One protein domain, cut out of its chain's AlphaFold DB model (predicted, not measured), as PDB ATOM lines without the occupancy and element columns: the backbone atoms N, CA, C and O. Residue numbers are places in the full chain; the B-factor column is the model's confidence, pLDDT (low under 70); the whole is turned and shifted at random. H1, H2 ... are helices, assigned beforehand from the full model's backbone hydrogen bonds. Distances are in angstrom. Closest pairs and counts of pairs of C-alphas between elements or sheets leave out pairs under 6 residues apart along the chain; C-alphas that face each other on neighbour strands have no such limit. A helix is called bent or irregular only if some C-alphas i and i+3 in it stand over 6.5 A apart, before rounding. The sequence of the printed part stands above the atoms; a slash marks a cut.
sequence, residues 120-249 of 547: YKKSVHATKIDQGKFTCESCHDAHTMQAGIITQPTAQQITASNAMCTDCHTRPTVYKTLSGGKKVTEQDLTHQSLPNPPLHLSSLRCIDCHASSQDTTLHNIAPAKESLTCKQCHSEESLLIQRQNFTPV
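What this domain is: This is residues 120 to 249 of the 547 residues of the protein "Probable Ni/Fe-hydrogenase 1 B-type cytochrome subunit" of Budvicia aquatica (UniProt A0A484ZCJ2). Short helices and long loops form a rounded body, with H6 near its middle and H2, the one longer helix, running past it. H5 packs on the first part of H2, H3 follows at its far end, H7 and H8 make a corner elsewhere, and residues 141 to 146 stick out. The printed part has 130 residues with eight named helices, H1 to H8 in order, and no named strand; the class is all helix, with 53 residues, under half, in named elements. It is compact, with a radius of gyration of the C-alphas of 14.8 A and spans of 42 by 36 by 27 A.

How they stand to each other: H1, residues 124 to 128, touches no helix. H2, residues 155 to 169, is the hub, touching three helices. H3, residues 172 to 178, only just touches it, with 3 pairs of C-alphas within 8 A, only at the corner by their link; the closest C-alphas, of Cys 168 and Tyr 175, are 5.6 A apart. H5, residues 197 to 203, touches H2 residues 155 to 159 alone at a steep tilt of 54 degrees, opposite ways, with the C-alphas of Ala 155 and Ser 202 closest at 6.7 A. H6, residues 206 to 210, only just touches H2, with 3 such pairs, the closest Asn 162 and Cys 206 at 5.9 A. H8, residues 239 to 244, only just touches H6, also with 3 pairs, Asp 208 and Arg 243 closest at 6.5 A. H7, residues 230 to 233, touches H8 only at the corner, Cys 233 and Leu 240 closest at 5.0 A. Every O i to N i+4 pair is within hydrogen-bond range in H1, H3, H5, H6 and H8, and 8 of 11 are in H2; H4, residues 190 to 193, and H7 are too short for one.

Where its parts are: H1 begins at C-alpha 124, (-9.579, 38.492, -24.975). H2 is 20.4 A long, H3 10.3 A and H5 10.0 A. H4 is neither bent nor irregular, but only just: C-alphas 190 and 193 are 6.2 A apart. H8 ends at C-alpha 244, (-19.765, 29.615, -42.803).

The domain as a whole: The C-alphas of Thr 173 and Glu 236, the two farthest apart, are 42.3 A apart. The printed part has no cut; the links H1 to H2, H3 to H4 and H6 to H7 are long. Mean pLDDT of the printed part is 81.3, and residues 147 to 152, 188 to 190, 237 and 245 to 249 are under 70.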
ATOM      1  N   TYR A 120     -18.681  40.060 -27.068       90.75
ATOM      2  CA  TYR A 120     -17.555  40.990 -27.155       90.75
ATOM      3  C   TYR A 120     -16.914  41.264 -25.789       90.75
ATOM      4  O   TYR A 120     -15.695  41.151 -25.658       90.75
ATOM      5  N   LYS A 121     -17.711  41.542 -24.749       90.44
ATOM      6  CA  LYS A 121     -17.214  41.782 -23.379       90.44
ATOM      7  C   LYS A 121     -16.429  40.601 -22.799       90.44
ATOM      8  O   LYS A 121     -15.593  40.804 -21.924       90.44
ATOM      9  N   LYS A 122     -16.690  39.378 -23.272       93.31
ATOM     10  CA  LYS A 122     -15.969  38.157 -22.870       93.31
ATOM     11  C   LYS A 122     -14.689  37.924 -23.674       93.31
ATOM     12  O   LYS A 122     -13.871  37.106 -23.259       93.31
ATOM     13  N   SER A 123     -14.503  38.636 -24.784       93.94
ATOM     14  CA  SER A 123     -13.346  38.459 -25.656       93.94
ATOM     15  C   SER A 123     -12.027  38.793 -24.956       93.94
ATOM     16  O   SER A 123     -11.951  39.616 -24.035       93.94
ATOM     17  N   VAL A 124     -10.938  38.198 -25.441       91.69
ATOM     18  CA  VAL A 124      -9.579  38.492 -24.975       91.69
ATOM     19  C   VAL A 124      -9.227  39.970 -25.160       91.69
ATOM     20  O   VAL A 124      -8.533  40.536 -24.323       91.69
ATOM     21  N   HIS A 125      -9.746  40.620 -26.205       92.12
ATOM     22  CA  HIS A 125      -9.504  42.040 -26.452       92.12
ATOM     23  C   HIS A 125     -10.176  42.915 -25.394       92.12
ATOM     24  O   HIS A 125      -9.502  43.731 -24.774       92.12
ATOM     25  N   ALA A 126     -11.459  42.686 -25.105       91.62
ATOM     26  CA  ALA A 126     -12.177  43.456 -24.090       91.62
ATOM     27  C   ALA A 126     -11.657  43.206 -22.661       91.62
ATOM     28  O   ALA A 126     -11.728  44.091 -21.813       91.62
ATOM     29  N   THR A 127     -11.138  42.006 -22.381       91.31
ATOM     30  CA  THR A 127     -10.700  41.612 -21.029       91.31
ATOM     31  C   THR A 127      -9.224  41.881 -20.736       91.31
ATOM     32  O   THR A 127      -8.843  41.930 -19.564       91.31
ATOM     33  N   LYS A 128      -8.368  42.007 -21.761       90.06
ATOM     34  CA  LYS A 128      -6.912  42.188 -21.596       90.06
ATOM     35  C   LYS A 128      -6.389  43.549 -22.037       90.06
ATOM     36  O   LYS A 128      -5.283  43.893 -21.630       90.06
ATOM     37  N   ILE A 129      -7.127  44.289 -22.862       90.31
ATOM     38  CA  ILE A 129      -6.750  45.638 -23.290       90.31
ATOM     39  C   ILE A 129      -7.414  46.647 -22.349       90.31
ATOM     40  O   ILE A 129      -8.561  46.459 -21.946       90.31
ATOM     41  N   ASP A 130      -6.696  47.713 -21.985       86.12
ATOM     42  CA  ASP A 130      -7.240  48.755 -21.106       86.12
ATOM     43  C   ASP A 130      -8.538  49.355 -21.672       86.12
ATOM     44  O   ASP A 130      -8.688  49.549 -22.885       86.12
ATOM     45  N   GLN A 131      -9.460  49.709 -20.772       80.81
ATOM     46  CA  GLN A 131     -10.752  50.291 -21.133       80.81
ATOM     47  C   GLN A 131     -10.592  51.516 -22.046       80.81
ATOM     48  O   GLN A 131      -9.759  52.390 -21.808       80.81
ATOM     49  N   GLY A 132     -11.409  51.569 -23.100       76.75
ATOM     50  CA  GLY A 132     -11.417  52.659 -24.078       76.75
ATOM     51  C   GLY A 132     -10.347  52.569 -25.171       76.75
ATOM     52  O   GLY A 132     -10.423  53.336 -26.126       76.75
ATOM     53  N   LYS A 133      -9.383  51.639 -25.090       83.25
ATOM     54  CA  LYS A 133      -8.377  51.428 -26.154       83.25
ATOM     55  C   LYS A 133      -8.792  50.406 -27.217       83.25
ATOM     56  O   LYS A 133      -8.142  50.327 -28.254       83.25
ATOM     57  N   PHE A 134      -9.832  49.619 -26.952       86.88
ATOM     58  CA  PHE A 134     -10.415  48.672 -27.899       86.88
ATOM     59  C   PHE A 134     -11.942  48.748 -27.802       86.88
ATOM     60  O   PHE A 134     -12.502  48.718 -26.703       86.88
ATOM     61  N   THR A 135     -12.604  48.893 -28.943       86.56
ATOM     62  CA  THR A 135     -14.056  49.086 -29.077       86.56
ATOM     63  C   THR A 135     -14.572  48.319 -30.294       86.56
ATOM     64  O   THR A 135     -13.793  47.739 -31.050       86.56
ATOM     65  N   CYS A 136     -15.886  48.337 -30.530       84.31
ATOM     66  CA  CYS A 136     -16.479  47.774 -31.746       84.31
ATOM     67  C   CYS A 136     -15.839  48.345 -33.032       84.31
ATOM     68  O   CYS A 136     -15.612  47.610 -33.993       84.31
ATOM     69  N   GLU A 137     -15.457  49.626 -33.011       83.75
ATOM     70  CA  GLU A 137     -14.796  50.332 -34.121       83.75
ATOM     71  C   GLU A 137     -13.354  49.864 -34.379       83.75
ATOM     72  O   GLU A 137     -12.759  50.165 -35.408       83.75
ATOM     73  N   SER A 138     -12.765  49.099 -33.454       86.06
ATOM     74  CA  SER A 138     -11.444  48.490 -33.660       86.06
ATOM     75  C   SER A 138     -11.483  47.342 -34.674       86.06
ATOM     76  O   SER A 138     -10.446  46.982 -35.228       86.06
ATOM     77  N   CYS A 139     -12.668  46.770 -34.916       85.00
ATOM     78  CA  CYS A 139     -12.892  45.704 -35.894       85.00
ATOM     79  C   CYS A 139     -13.825  46.131 -37.032       85.00
ATOM     80  O   CYS A 139     -13.700  45.611 -38.136       85.00
ATOM     81  N   HIS A 140     -14.763  47.041 -36.773       85.38
ATOM     82  CA  HIS A 140     -15.770  47.475 -37.737       85.38
ATOM     83  C   HIS A 140     -15.603  48.944 -38.096       85.38
ATOM     84  O   HIS A 140     -15.221  49.757 -37.267       85.38
ATOM     85  N   ASP A 141     -15.977  49.297 -39.318       83.75
ATOM     86  CA  ASP A 141     -16.080  50.687 -39.740       83.75
ATOM     87  C   ASP A 141     -17.548  51.005 -40.017       83.75
ATOM     88  O   ASP A 141     -18.160  50.457 -40.936       83.75
ATOM     89  N   ALA A 142     -18.130  51.875 -39.190       80.31
ATOM     90  CA  ALA A 142     -19.534  52.249 -39.301       80.31
ATOM     91  C   ALA A 142     -19.864  52.882 -40.663       80.31
ATOM     92  O   ALA A 142     -21.003  52.762 -41.109       80.31
ATOM     93  N   HIS A 143     -18.886  53.488 -41.342       83.88
ATOM     94  CA  HIS A 143     -19.080  54.128 -42.641       83.88
ATOM     95  C   HIS A 143     -19.162  53.140 -43.798       83.88
ATOM     96  O   HIS A 143     -19.703  53.491 -44.834       83.88
ATOM     97  N   THR A 144     -18.614  51.932 -43.652       80.62
ATOM     98  CA  THR A 144     -18.459  50.978 -44.765       80.62
ATOM     99  C   THR A 144     -19.037  49.597 -44.461       80.62
ATOM    100  O   THR A 144     -19.062  48.722 -45.324       80.62
ATOM    101  N   MET A 145     -19.528  49.372 -43.240       78.00
ATOM    102  CA  MET A 145     -20.089  48.089 -42.830       78.00
ATOM    103  C   MET A 145     -21.356  47.757 -43.626       78.00
ATOM    104  O   MET A 145     -22.345  48.478 -43.552       78.00
ATOM    105  N   GLN A 146     -21.348  46.628 -44.331       72.81
ATOM    106  CA  GLN A 146     -22.472  46.136 -45.134       72.81
ATOM    107  C   GLN A 146     -23.285  45.061 -44.396       72.81
ATOM    108  O   GLN A 146     -22.795  44.403 -43.474       72.81
ATOM    109  N   ALA A 147     -24.545  44.868 -44.804       59.44
ATOM    110  CA  ALA A 147     -25.424  43.876 -44.194       59.44
ATOM    111  C   ALA A 147     -24.982  42.457 -44.574       59.44
ATOM    112  O   ALA A 147     -24.942  42.107 -45.748       59.44
ATOM    113  N   GLY A 148     -24.726  41.622 -43.564       56.81
ATOM    114  CA  GLY A 148     -24.816  40.167 -43.681       56.81
ATOM    115  C   GLY A 148     -23.952  39.509 -44.758       56.81
ATOM    116  O   GLY A 148     -24.491  38.829 -45.623       56.81
ATOM    117  N   ILE A 149     -22.623  39.577 -44.641       52.53
ATOM    118  CA  ILE A 149     -21.738  38.732 -45.462       52.53
ATOM    119  C   ILE A 149     -20.954  37.765 -44.580       52.53
ATOM    120  O   ILE A 149     -19.741  37.845 -44.413       52.53
ATOM    121  N   ILE A 150     -21.695  36.867 -43.936       55.00
ATOM    122  CA  ILE A 150     -21.134  35.871 -43.012       55.00
ATOM    123  C   ILE A 150     -21.373  34.446 -43.523       55.00
ATOM    124  O   ILE A 150     -20.680  33.529 -43.097       55.00
ATOM    125  N   THR A 151     -22.290  34.262 -44.475       56.00
ATOM    126  CA  THR A 151     -22.863  32.945 -44.773       56.00
ATOM    127  C   THR A 151     -22.289  32.256 -45.997       56.00
ATOM    128  O   THR A 151     -22.756  31.159 -46.245       56.00
ATOM    129  N   GLN A 152     -21.427  32.920 -46.784       64.44
ATOM    130  CA  GLN A 152     -20.538  32.394 -47.842       64.44
ATOM    131  C   GLN A 152     -19.587  33.535 -48.265       64.44
ATOM    132  O   GLN A 152     -19.797  34.157 -49.309       64.44
ATOM    133  N   PRO A 153     -18.602  33.924 -47.433       72.81
ATOM    134  CA  PRO A 153     -17.753  35.060 -47.770       72.81
ATOM    135  C   PRO A 153     -16.906  34.742 -49.010       72.81
ATOM    136  O   PRO A 153     -16.296  33.679 -49.118       72.81
ATOM    137  N   THR A 154     -16.849  35.679 -49.952       81.50
ATOM    138  CA  THR A 154     -15.936  35.611 -51.099       81.50
ATOM    139  C   THR A 154     -14.481  35.686 -50.631       81.50
ATOM    140  O   THR A 154     -14.189  36.200 -49.550       81.50
ATOM    141  N   ALA A 155     -13.535  35.258 -51.472       82.12
ATOM    142  CA  ALA A 155     -12.105  35.384 -51.174       82.12
ATOM    143  C   ALA A 155     -11.694  36.835 -50.842       82.12
ATOM    144  O   ALA A 155     -10.865  37.068 -49.959       82.12
ATOM    145  N   GLN A 156     -12.323  37.821 -51.490       82.00
ATOM    146  CA  GLN A 156     -12.088  39.237 -51.210       82.00
ATOM    147  C   GLN A 156     -12.583  39.636 -49.813       82.00
ATOM    148  O   GLN A 156     -11.890  40.353 -49.097       82.00
ATOM    149  N   GLN A 157     -13.744  39.138 -49.387       78.94
ATOM    150  CA  GLN A 157     -14.306  39.413 -48.059       78.94
ATOM    151  C   GLN A 157     -13.556  38.695 -46.940       78.94
ATOM    152  O   GLN A 157     -13.367  39.272 -45.873       78.94
ATOM    153  N   ILE A 158     -13.078  37.471 -47.183       83.25
ATOM    154  CA  ILE A 158     -12.168  36.775 -46.261       83.25
ATOM    155  C   ILE A 158     -10.898  37.605 -46.079       83.25
ATOM    156  O   ILE A 158     -10.503  37.895 -44.952       83.25
ATOM    157  N   THR A 159     -10.306  38.053 -47.188       84.88
ATOM    158  CA  THR A 159      -9.115  38.913 -47.169       84.88
ATOM    159  C   THR A 159      -9.368  40.202 -46.390       84.88
ATOM    160  O   THR A 159      -8.583  40.538 -45.508       84.88
ATOM    161  N   ALA A 160     -10.481  40.893 -46.654       81.38
ATOM    162  CA  ALA A 160     -10.847  42.128 -45.962       81.38
ATOM    163  C   ALA A 160     -11.085  41.912 -44.455       81.38
ATOM    164  O   ALA A 160     -10.592  42.683 -43.636       81.38
ATOM    165  N   SER A 161     -11.773  40.830 -44.080       84.69
ATOM    166  CA  SER A 161     -12.012  40.465 -42.679       84.69
ATOM    167  C   SER A 161     -10.708  40.147 -41.941       84.69
ATOM    168  O   SER A 161     -10.503  40.606 -40.819       84.69
ATOM    169  N   ASN A 162      -9.792  39.416 -42.580       88.31
ATOM    170  CA  ASN A 162      -8.491  39.076 -42.001       88.31
ATOM    171  C   ASN A 162      -7.566  40.291 -41.914       88.31
ATOM    172  O   ASN A 162      -6.799  40.406 -40.954       88.31
ATOM    173  N   ALA A 163      -7.670  41.219 -42.871       86.56
ATOM    174  CA  ALA A 163      -6.884  42.444 -42.888       86.56
ATOM    175  C   ALA A 163      -7.057  43.239 -41.585       86.56
ATOM    176  O   ALA A 163      -6.060  43.682 -41.020       86.56
ATOM    177  N   MET A 164      -8.283  43.319 -41.051       87.00
ATOM    178  CA  MET A 164      -8.600  43.977 -39.773       87.00
ATOM    179  C   MET A 164      -7.780  43.406 -38.608       87.00
ATOM    180  O   MET A 164      -7.201  44.147 -37.816       87.00
ATOM    181  N   CYS A 165      -7.680  42.077 -38.518       87.25
ATOM    182  CA  CYS A 165      -6.892  41.421 -37.478       87.25
ATOM    183  C   CYS A 165      -5.397  41.679 -37.692       87.25
ATOM    184  O   CYS A 165      -4.676  42.058 -36.765       87.25
ATOM    185  N   THR A 166      -4.916  41.505 -38.925       88.12
ATOM    186  CA  THR A 166      -3.494  41.670 -39.238       88.12
ATOM    187  C   THR A 166      -3.014  43.111 -39.104       88.12
ATOM    188  O   THR A 166      -1.848  43.312 -38.772       88.12
ATOM    189  N   ASP A 167      -3.889  44.107 -39.263       86.19
ATOM    190  CA  ASP A 167      -3.543  45.519 -39.080       86.19
ATOM    191  C   ASP A 167      -3.022  45.773 -37.654       86.19
ATOM    192  O   ASP A 167      -2.038  46.478 -37.449       86.19
ATOM    193  N   CYS A 168      -3.572  45.112 -36.638       87.19
ATOM    194  CA  CYS A 168      -3.042  45.199 -35.273       87.19
ATOM    195  C   CYS A 168      -1.975  44.139 -34.982       87.19
ATOM    196  O   CYS A 168      -0.951  44.447 -34.373       87.19
ATOM    197  N   HIS A 169      -2.171  42.903 -35.442       87.56
ATOM    198  CA  HIS A 169      -1.298  41.774 -35.111       87.56
ATOM    199  C   HIS A 169       0.024  41.731 -35.887       87.56
ATOM    200  O   HIS A 169       0.915  40.977 -35.517       87.56
ATOM    201  N   THR A 170       0.217  42.533 -36.931       86.50
ATOM    202  CA  THR A 170       1.489  42.546 -37.682       86.50
ATOM    203  C   THR A 170       2.283  43.836 -37.511       86.50
ATOM    204  O   THR A 170       3.483  43.841 -37.774       86.50
ATOM    205  N   ARG A 171       1.670  44.916 -37.000       86.31
ATOM    206  CA  ARG A 171       2.334  46.212 -36.791       86.31
ATOM    207  C   ARG A 171       2.983  46.294 -35.399       86.31
ATOM    208  O   ARG A 171       2.259  46.386 -34.403       86.31
ATOM    209  N   PRO A 172       4.330  46.348 -35.291       83.75
ATOM    210  CA  PRO A 172       5.049  46.321 -34.011       83.75
ATOM    211  C   PRO A 172       4.597  47.375 -33.004       83.75
ATOM    212  O   PRO A 172       4.387  47.062 -31.833       83.75
ATOM    213  N   THR A 173       4.421  48.614 -33.460       84.31
ATOM    214  CA  THR A 173       4.048  49.739 -32.597       84.31
ATOM    215  C   THR A 173       2.623  49.603 -32.069       84.31
ATOM    216  O   THR A 173       2.394  49.797 -30.878       84.31
ATOM    217  N   VAL A 174       1.671  49.225 -32.929       84.94
ATOM    218  CA  VAL A 174       0.254  49.096 -32.551       84.94
ATOM    219  C   VAL A 174       0.065  47.939 -31.580       84.94
ATOM    220  O   VAL A 174      -0.491  48.127 -30.498       84.94
ATOM    221  N   TYR A 175       0.615  46.768 -31.910       86.69
ATOM    222  CA  TYR A 175       0.534  45.600 -31.041       86.69
ATOM    223  C   TYR A 175       1.158  45.866 -29.670       86.69
ATOM    224  O   TYR A 175       0.553  45.549 -28.649       86.69
ATOM    225  N   LYS A 176       2.347  46.485 -29.619       87.06
ATOM    226  CA  LYS A 176       3.021  46.810 -28.353       87.06
ATOM    227  C   LYS A 176       2.160  47.708 -27.467       87.06
ATOM    228  O   LYS A 176       2.072  47.467 -26.266       87.06
ATOM    229  N   THR A 177       1.508  48.705 -28.056       87.19
ATOM    230  CA  THR A 177       0.630  49.635 -27.334       87.19
ATOM    231  C   THR A 177      -0.608  48.941 -26.767       87.19
ATOM    232  O   THR A 177      -0.953  49.172 -25.610       87.19
ATOM    233  N   LEU A 178      -1.259  48.071 -27.545       87.94
ATOM    234  CA  LEU A 178      -2.494  47.396 -27.127       87.94
ATOM    235  C   LEU A 178      -2.249  46.205 -26.187       87.94
ATOM    236  O   LEU A 178      -3.083  45.902 -25.345       87.94
ATOM    237  N   SER A 179      -1.095  45.544 -26.291       86.56
ATOM    238  CA  SER A 179      -0.769  44.328 -25.527       86.56
ATOM    239  C   SER A 179      -0.084  44.574 -24.177       86.56
ATOM    240  O   SER A 179       0.401  43.623 -23.557       86.56
ATOM    241  N   GLY A 180       0.008  45.829 -23.728       85.75
ATOM    242  CA  GLY A 180       0.712  46.182 -22.492       85.75
ATOM    243  C   GLY A 180       2.237  46.049 -22.597       85.75
ATOM    244  O   GLY A 180       2.899  45.741 -21.610       85.75
ATOM    245  N   GLY A 181       2.808  46.261 -23.789       86.12
ATOM    246  CA  GLY A 181       4.256  46.333 -24.009       86.12
ATOM    247  C   GLY A 181       4.905  45.112 -24.666       86.12
ATOM    248  O   GLY A 181       6.122  45.141 -24.873       86.12
ATOM    249  N   LYS A 182       4.141  44.073 -25.032       87.62
ATOM    250  CA  LYS A 182       4.686  42.863 -25.677       87.62
ATOM    251  C   LYS A 182       5.185  43.148 -27.091       87.62
ATOM    252  O   LYS A 182       4.658  44.009 -27.799       87.62
ATOM    253  N   LYS A 183       6.184  42.392 -27.543       86.62
ATOM    254  CA  LYS A 183       6.642  42.458 -28.940       86.62
ATOM    255  C   LYS A 183       5.723  41.636 -29.840       86.62
ATOM    256  O   LYS A 183       5.193  40.612 -29.424       86.62
ATOM    257  N   VAL A 184       5.597  42.033 -31.108       83.62
ATOM    258  CA  VAL A 184       4.862  41.241 -32.119       83.62
ATOM    259  C   VAL A 184       5.418  39.821 -32.247       83.62
ATOM    260  O   VAL A 184       4.660  38.879 -32.422       83.62
ATOM    261  N   THR A 185       6.726  39.642 -32.073       81.62
ATOM    262  CA  THR A 185       7.386  38.327 -32.102       81.62
ATOM    263  C   THR A 185       7.074  37.442 -30.892       81.62
ATOM    264  O   THR A 185       7.370  36.256 -30.920       81.62
ATOM    265  N   GLU A 186       6.511  38.004 -29.820       80.94
ATOM    266  CA  GLU A 186       6.090  37.282 -28.608       80.94
ATOM    267  C   GLU A 186       4.599  36.916 -28.667       80.94
ATOM    268  O   GLU A 186       3.987  36.563 -27.657       80.94
ATOM    269  N   GLN A 187       3.988  37.055 -29.845       76.00
ATOM    270  CA  GLN A 187       2.623  36.630 -30.073       76.00
ATOM    271  C   GLN A 187       2.503  35.120 -29.941       76.00
ATOM    272  O   GLN A 187       3.160  34.351 -30.638       76.00
ATOM    273  N   ASP A 188       1.598  34.713 -29.064       67.94
ATOM    274  CA  ASP A 188       1.129  33.343 -28.970       67.94
ATOM    275  C   ASP A 188       0.118  33.134 -30.103       67.94
ATOM    276  O   ASP A 188      -1.076  33.286 -29.891       67.94
ATOM    277  N   LEU A 189       0.583  32.940 -31.342       66.56
ATOM    278  CA  LEU A 189      -0.272  32.601 -32.486       66.56
ATOM    279  C   LEU A 189      -0.042  31.138 -32.869       66.56
ATOM    280  O   LEU A 189       1.067  30.730 -33.209       66.56
ATOM    281  N   THR A 190      -1.111  30.343 -32.859       61.84
ATOM    282  CA  THR A 190      -1.092  28.877 -33.019       61.84
ATOM    283  C   THR A 190      -0.878  28.389 -34.460       61.84
ATOM    284  O   THR A 190      -0.939  27.186 -34.729       61.84
ATOM    285  N   HIS A 191      -0.567  29.286 -35.401       76.69
ATOM    286  CA  HIS A 191      -0.552  28.983 -36.837       76.69
ATOM    287  C   HIS A 191       0.539  27.998 -37.283       76.69
ATOM    288  O   HIS A 191       0.409  27.410 -38.353       76.69
ATOM    289  N   GLN A 192       1.586  27.764 -36.479       72.62
ATOM    290  CA  GLN A 192       2.624  26.768 -36.800       72.62
ATOM    291  C   GLN A 192       2.078  25.335 -36.862       72.62
ATOM    292  O   GLN A 192       2.637  24.492 -37.556       72.62
ATOM    293  N   SER A 193       0.982  25.064 -36.147       74.38
ATOM    294  CA  SER A 193       0.329  23.751 -36.117       74.38
ATOM    295  C   SER A 193      -0.668  23.529 -37.262       74.38
ATOM    296  O   SER A 193      -1.206  22.431 -37.400       74.38
ATOM    297  N   LEU A 194      -0.925  24.554 -38.083       78.94
ATOM    298  CA  LEU A 194      -1.937  24.510 -39.132       78.94
ATOM    299  C   LEU A 194      -1.390  23.797 -40.385       78.94
ATOM    300  O   LEU A 194      -0.387  24.239 -40.950       78.94
ATOM    301  N   PRO A 195      -2.029  22.719 -40.871       79.75
ATOM    302  CA  PRO A 195      -1.606  22.064 -42.103       79.75
ATOM    303  C   PRO A 195      -1.897  22.967 -43.307       79.75
ATOM    304  O   PRO A 195      -3.010  23.445 -43.462       79.75
ATOM    305  N   ASN A 196      -0.916  23.199 -44.183       82.56
ATOM    306  CA  ASN A 196      -1.030  24.131 -45.318       82.56
ATOM    307  C   ASN A 196      -1.620  25.511 -44.915       82.56
ATOM    308  O   ASN A 196      -2.768  25.830 -45.259       82.56
ATOM    309  N   PRO A 197      -0.848  26.341 -44.181       79.31
ATOM    310  CA  PRO A 197      -1.311  27.640 -43.706       79.31
ATOM    311  C   PRO A 197      -1.859  28.583 -44.787       79.31
ATOM    312  O   PRO A 197      -2.910  29.179 -44.551       79.31
ATOM    313  N   PRO A 198      -1.233  28.699 -45.978       82.62
ATOM    314  CA  PRO A 198      -1.754  29.555 -47.042       82.62
ATOM    315  C   PRO A 198      -3.183  29.194 -47.454       82.62
ATOM    316  O   PRO A 198      -4.018  30.081 -47.624       82.62
ATOM    317  N   LEU A 199      -3.493  27.898 -47.560       85.25
ATOM    318  CA  LEU A 199      -4.820  27.457 -47.982       85.25
ATOM    319  C   LEU A 199      -5.888  27.809 -46.942       85.25
ATOM    320  O   LEU A 199      -6.911  28.394 -47.296       85.25
ATOM    321  N   HIS A 200      -5.628  27.538 -45.663       85.38
ATOM    322  CA  HIS A 200      -6.560  27.886 -44.588       85.38
ATOM    323  C   HIS A 200      -6.777  29.395 -44.485       85.38
ATOM    324  O   HIS A 200      -7.917  29.835 -44.417       85.38
ATOM    325  N   LEU A 201      -5.712  30.198 -44.533       82.12
ATOM    326  CA  LEU A 201      -5.821  31.657 -44.420       82.12
ATOM    327  C   LEU A 201      -6.484  32.309 -45.645       82.12
ATOM    328  O   LEU A 201      -7.045  33.395 -45.524       82.12
ATOM    329  N   SER A 202      -6.444  31.651 -46.809       84.38
ATOM    330  CA  SER A 202      -7.173  32.086 -48.012       84.38
ATOM    331  C   SER A 202      -8.647  31.660 -48.035       84.38
ATOM    332  O   SER A 202      -9.437  32.262 -48.758       84.38
ATOM    333  N   SER A 203      -9.023  30.646 -47.246       85.25
ATOM    334  CA  SER A 203     -10.367  30.041 -47.261       85.25
ATOM    335  C   SER A 203     -11.189  30.325 -45.999       85.25
ATOM    336  O   SER A 203     -12.405  30.143 -46.009       85.25
ATOM    337  N   LEU A 204     -10.544  30.750 -44.911       86.00
ATOM    338  CA  LEU A 204     -11.148  30.969 -43.598       86.00
ATOM    339  C   LEU A 204     -10.827  32.367 -43.079       86.00
ATOM    340  O   LEU A 204      -9.728  32.897 -43.276       86.00
ATOM    341  N   ARG A 205     -11.770  32.945 -42.337       88.44
ATOM    342  CA  ARG A 205     -11.523  34.165 -41.573       88.44
ATOM    343  C   ARG A 205     -10.824  33.814 -40.263       88.44
ATOM    344  O   ARG A 205     -11.080  32.759 -39.687       88.44
ATOM    345  N   CYS A 206     -10.030  34.723 -39.708       87.75
ATOM    346  CA  CYS A 206      -9.421  34.544 -38.388       87.75
ATOM    347  C   CYS A 206     -10.485  34.232 -37.319       87.75
ATOM    348  O   CYS A 206     -10.289  33.344 -36.489       87.75
ATOM    349  N   ILE A 207     -11.644  34.894 -37.380       89.00
ATOM    350  CA  ILE A 207     -12.768  34.661 -36.458       89.00
ATOM    351  C   ILE A 207     -13.368  33.253 -36.575       89.00
ATOM    352  O   ILE A 207     -13.871  32.733 -35.581       89.00
ATOM    353  N   ASP A 208     -13.252  32.591 -37.734       87.50
ATOM    354  CA  ASP A 208     -13.745  31.221 -37.916       87.50
ATOM    355  C   ASP A 208     -12.958  30.223 -37.058       87.50
ATOM    356  O   ASP A 208     -13.515  29.199 -36.675       87.50
ATOM    357  N   CYS A 209     -11.718  30.551 -36.676       87.50
ATOM    358  CA  CYS A 209     -10.867  29.735 -35.803       87.50
ATOM    359  C   CYS A 209     -10.743  30.298 -34.377       87.50
ATOM    360  O   CYS A 209     -10.591  29.533 -33.426       87.50
ATOM    361  N   HIS A 210     -10.791  31.624 -34.223       90.25
ATOM    362  CA  HIS A 210     -10.508  32.306 -32.957       90.25
ATOM    363  C   HIS A 210     -11.748  32.716 -32.160       90.25
ATOM    364  O   HIS A 210     -11.613  33.005 -30.976       90.25
ATOM    365  N   ALA A 211     -12.951  32.728 -32.738       90.62
ATOM    366  CA  ALA A 211     -14.157  32.893 -31.930       90.62
ATOM    367  C   ALA A 211     -14.420  31.631 -31.093       90.62
ATOM    368  O   ALA A 211     -14.240  30.507 -31.580       90.62
ATOM    369  N   SER A 212     -14.892  31.800 -29.857       90.81
ATOM    370  CA  SER A 212     -15.256  30.694 -28.965       90.81
ATOM    371  C   SER A 212     -16.271  29.748 -29.612       90.81
ATOM    372  O   SER A 212     -17.237  30.189 -30.232       90.81
ATOM    373  N   SER A 213     -16.082  28.435 -29.453       87.25
ATOM    374  CA  SER A 213     -17.008  27.416 -29.987       87.25
ATOM    375  C   SER A 213     -18.445  27.540 -29.465       87.25
ATOM    376  O   SER A 213     -19.369  27.084 -30.128       87.25
ATOM    377  N   GLN A 214     -18.637  28.176 -28.306       85.94
ATOM    378  CA  GLN A 214     -19.950  28.398 -27.692       85.94
ATOM    379  C   GLN A 214     -20.614  29.703 -28.148       85.94
ATOM    380  O   GLN A 214     -21.770  29.956 -27.816       85.94
ATOM    381  N   ASP A 215     -19.886  30.553 -28.875       85.69
ATOM    382  CA  ASP A 215     -20.398  31.824 -29.356       85.69
ATOM    383  C   ASP A 215     -20.873  31.712 -30.804       85.69
ATOM    384  O   ASP A 215     -20.089  31.583 -31.745       85.69
ATOM    385  N   THR A 216     -22.188  31.804 -30.968       77.62
ATOM    386  CA  THR A 216     -22.863  31.796 -32.267       77.62
ATOM    387  C   THR A 216     -22.804  33.147 -32.976       77.62
ATOM    388  O   THR A 216     -23.108  33.223 -34.162       77.62
ATOM    389  N   THR A 217     -22.395  34.216 -32.283       80.44
ATOM    390  CA  THR A 217     -22.281  35.563 -32.855       80.44
ATOM    391  C   THR A 217     -20.905  35.864 -33.441       80.44
ATOM    392  O   THR A 217     -20.789  36.813 -34.209       80.44
ATOM    393  N   LEU A 218     -19.880  35.072 -33.107       86.62
ATOM    394  CA  LEU A 218     -18.475  35.242 -33.512       86.62
ATOM    395  C   LEU A 218     -17.751  36.480 -32.941       86.62
ATOM    396  O   LEU A 218     -16.705  36.868 -33.461       86.62
ATOM    397  N   HIS A 219     -18.260  37.083 -31.866       90.50
ATOM    398  CA  HIS A 219     -17.684  38.283 -31.241       90.50
ATOM    399  C   HIS A 219     -16.897  37.997 -29.950       90.50
ATOM    400  O   HIS A 219     -16.119  38.837 -29.494       90.50
ATOM    401  N   ASN A 220     -17.019  36.798 -29.378       93.19
ATOM    402  CA  ASN A 220     -16.194  36.323 -28.274       93.19
ATOM    403  C   ASN A 220     -14.877  35.736 -28.803       93.19
ATOM    404  O   ASN A 220     -14.731  34.518 -28.947       93.19
ATOM    405  N   ILE A 221     -13.925  36.615 -29.121       92.94
ATOM    406  CA  ILE A 221     -12.588  36.223 -29.580       92.94
ATOM    407  C   ILE A 221     -11.789  35.625 -28.420       92.94
ATOM    408  O   ILE A 221     -11.504  36.308 -27.436       92.94
ATOM    409  N   ALA A 222     -11.416  34.355 -28.544       91.25
ATOM    410  CA  ALA A 222     -10.687  33.598 -27.542       91.25
ATOM    411  C   ALA A 222      -9.160  33.789 -27.667       91.25
ATOM    412  O   ALA A 222      -8.649  34.101 -28.750       91.25
ATOM    413  N   PRO A 223      -8.395  33.572 -26.579       87.81
ATOM    414  CA  PRO A 223      -6.941  33.463 -26.648       87.81
ATOM    415  C   PRO A 223      -6.508  32.355 -27.616       87.81
ATOM    416  O   PRO A 223      -7.206  31.358 -27.784       87.81
ATOM    417  N   ALA A 224      -5.318  32.464 -28.209       80.50
ATOM    418  CA  ALA A 224      -4.874  31.495 -29.214       80.50
ATOM    419  C   ALA A 224      -4.798  30.047 -28.703       80.50
ATOM    420  O   ALA A 224      -5.119  29.123 -29.447       80.50
ATOM    421  N   LYS A 225      -4.463  29.836 -27.424       83.56
ATOM    422  CA  LYS A 225      -4.468  28.502 -26.793       83.56
ATOM    423  C   LYS A 225      -5.850  27.849 -26.734       83.56
ATOM    424  O   LYS A 225      -5.939  26.637 -26.579       83.56
ATOM    425  N   GLU A 226      -6.904  28.649 -26.847       87.19
ATOM    426  CA  GLU A 226      -8.308  28.231 -26.833       87.19
ATOM    427  C   GLU A 226      -8.945  28.336 -28.232       87.19
ATOM    428  O   GLU A 226     -10.166  28.239 -28.369       87.19
ATOM    429  N   SER A 227      -8.129  28.534 -29.276       84.38
ATOM    430  CA  SER A 227      -8.591  28.459 -30.665       84.38
ATOM    431  C   SER A 227      -9.137  27.069 -30.995       84.38
ATOM    432  O   SER A 227      -8.812  26.070 -30.345       84.38
ATOM    433  N   LEU A 228     -10.007  27.009 -32.004       85.75
ATOM    434  CA  LEU A 228     -10.646  25.763 -32.400       85.75
ATOM    435  C   LEU A 228      -9.632  24.695 -32.817       85.75
ATOM    436  O   LEU A 228      -8.643  24.954 -33.500       85.75
ATOM    437  N   THR A 229      -9.942  23.455 -32.458       85.19
ATOM    438  CA  THR A 229      -9.163  22.282 -32.852       85.19
ATOM    439  C   THR A 229      -9.574  21.769 -34.232       85.19
ATOM    440  O   THR A 229     -10.723  21.914 -34.653       85.19
ATOM    441  N   CYS A 230      -8.665  21.052 -34.904       82.69
ATOM    442  CA  CYS A 230      -8.946  20.413 -36.196       82.69
ATOM    443  C   CYS A 230     -10.208  19.532 -36.146       82.69
ATOM    444  O   CYS A 230     -11.004  19.545 -37.079       82.69
ATOM    445  N   LYS A 231     -10.427  18.805 -35.038       86.25
ATOM    446  CA  LYS A 231     -11.593  17.926 -34.861       86.25
ATOM    447  C   LYS A 231     -12.913  18.698 -34.825       86.25
ATOM    448  O   LYS A 231     -13.890  18.198 -35.354       86.25
ATOM    449  N   GLN A 232     -12.946  19.893 -34.232       85.44
ATOM    450  CA  GLN A 232     -14.163  20.717 -34.177       85.44
ATOM    451  C   GLN A 232     -14.560  21.264 -35.559       85.44
ATOM    452  O   GLN A 232     -15.738  21.505 -35.810       85.44
ATOM    453  N   CYS A 233     -13.592  21.443 -36.462       81.62
ATOM    454  CA  CYS A 233     -13.847  21.925 -37.822       81.62
ATOM    455  C   CYS A 233     -14.067  20.786 -38.834       81.62
ATOM    456  O   CYS A 233     -14.876  20.942 -39.746       81.62
ATOM    457  N   HIS A 234     -13.391  19.646 -38.668       81.50
ATOM    458  CA  HIS A 234     -13.401  18.511 -39.603       81.50
ATOM    459  C   HIS A 234     -14.167  17.275 -39.081       81.50
ATOM    460  O   HIS A 234     -13.850  16.147 -39.455       81.50
ATOM    461  N   SER A 235     -15.160  17.466 -38.207       82.12
ATOM    462  CA  SER A 235     -16.119  16.432 -37.784       82.12
ATOM    463  C   SER A 235     -17.367  16.384 -38.672       82.12
ATOM    464  O   SER A 235     -17.614  17.298 -39.455       82.12
ATOM    465  N   GLU A 236     -18.192  15.342 -38.503       70.56
ATOM    466  CA  GLU A 236     -19.520  15.244 -39.137       70.56
ATOM    467  C   GLU A 236     -20.434  16.416 -38.731       70.56
ATOM    468  O   GLU A 236     -21.080  17.031 -39.575       70.56
ATOM    469  N   GLU A 237     -20.405  16.813 -37.455       69.31
ATOM    470  CA  GLU A 237     -21.017  18.051 -36.958       69.31
ATOM    471  C   GLU A 237     -20.023  19.216 -37.083       69.31
ATOM    472  O   GLU A 237     -19.457  19.692 -36.099       69.31
ATOM    473  N   SER A 238     -19.706  19.613 -38.315       79.62
ATOM    474  CA  SER A 238     -18.669  20.612 -38.585       79.62
ATOM    475  C   SER A 238     -19.078  22.011 -38.104       79.62
ATOM    476  O   SER A 238     -19.965  22.652 -38.679       79.62
ATOM    477  N   LEU A 239     -18.367  22.538 -37.100       79.88
ATOM    478  CA  LEU A 239     -18.526  23.929 -36.661       79.88
ATOM    479  C   LEU A 239     -18.170  24.912 -37.787       79.88
ATOM    480  O   LEU A 239     -18.735  26.000 -37.861       79.88
ATOM    481  N   LEU A 240     -17.285  24.511 -38.704       77.44
ATOM    482  CA  LEU A 240     -16.944  25.304 -39.880       77.44
ATOM    483  C   LEU A 240     -18.172  25.541 -40.769       77.44
ATOM    484  O   LEU A 240     -18.434  26.682 -41.140       77.44
ATOM    485  N   ILE A 241     -18.968  24.501 -41.044       75.00
ATOM    486  CA  ILE A 241     -20.213  24.631 -41.820       75.00
ATOM    487  C   ILE A 241     -21.194  25.561 -41.105       75.00
ATOM    488  O   ILE A 241     -21.804  26.404 -41.756       75.00
ATOM    489  N   GLN A 242     -21.322  25.448 -39.781       75.50
ATOM    490  CA  GLN A 242     -22.212  26.312 -39.002       75.50
ATOM    491  C   GLN A 242     -21.787  27.783 -39.076       75.50
ATOM    492  O   GLN A 242     -22.625  28.653 -39.287       75.50
ATOM    493  N   ARG A 243     -20.486  28.070 -38.955       77.69
ATOM    494  CA  ARG A 243     -19.941  29.438 -39.010       77.69
ATOM    495  C   ARG A 243     -19.966  30.036 -40.406       77.69
ATOM    496  O   ARG A 243     -20.137  31.246 -40.545       77.69
ATOM    497  N   GLN A 244     -19.792  29.191 -41.416       71.88
ATOM    498  CA  GLN A 244     -19.765  29.615 -42.803       71.88
ATOM    499  C   GLN A 244     -21.121  29.595 -43.478       71.88
ATOM    500  O   GLN A 244     -21.173  30.229 -44.502       71.88
ATOM    501  N   ASN A 245     -22.177  28.947 -42.967       64.56
ATOM    502  CA  ASN A 245     -23.498  28.858 -43.624       64.56
ATOM    503  C   ASN A 245     -24.676  29.256 -42.706       64.56
ATOM    504  O   ASN A 245     -25.797  28.773 -42.871       64.56
ATOM    505  N   PHE A 246     -24.455  30.125 -41.718       59.22
ATOM    506  CA  PHE A 246     -25.515  30.596 -40.818       59.22
ATOM    507  C   PHE A 246     -26.384  31.681 -41.464       59.22
ATOM    508  O   PHE A 246     -25.872  32.748 -41.760       59.22
ATOM    509  N   THR A 247     -27.696  31.487 -41.628       49.38
ATOM    510  CA  THR A 247     -28.605  32.561 -42.080       49.38
ATOM    511  C   THR A 247     -28.907  33.541 -40.934       49.38
ATOM    512  O   THR A 247     -29.508  33.123 -39.942       49.38
ATOM    513  N   PRO A 248     -28.563  34.843 -41.036       48.66
ATOM    514  CA  PRO A 248     -28.960  35.823 -40.035       48.66
ATOM    515  C   PRO A 248     -30.487  35.916 -39.988       48.66
ATOM    516  O   PRO A 248     -31.133  36.179 -41.001       48.66
ATOM    517  N   VAL A 249     -31.060  35.696 -38.807       42.31
ATOM    518  CA  VAL A 249     -32.519  35.681 -38.592       42.31
ATOM    519  C   VAL A 249     -33.119  37.096 -38.644       42.31
ATOM    520  O   VAL A 249     -34.320  37.253 -38.846       42.31
TER     521      VAL A 249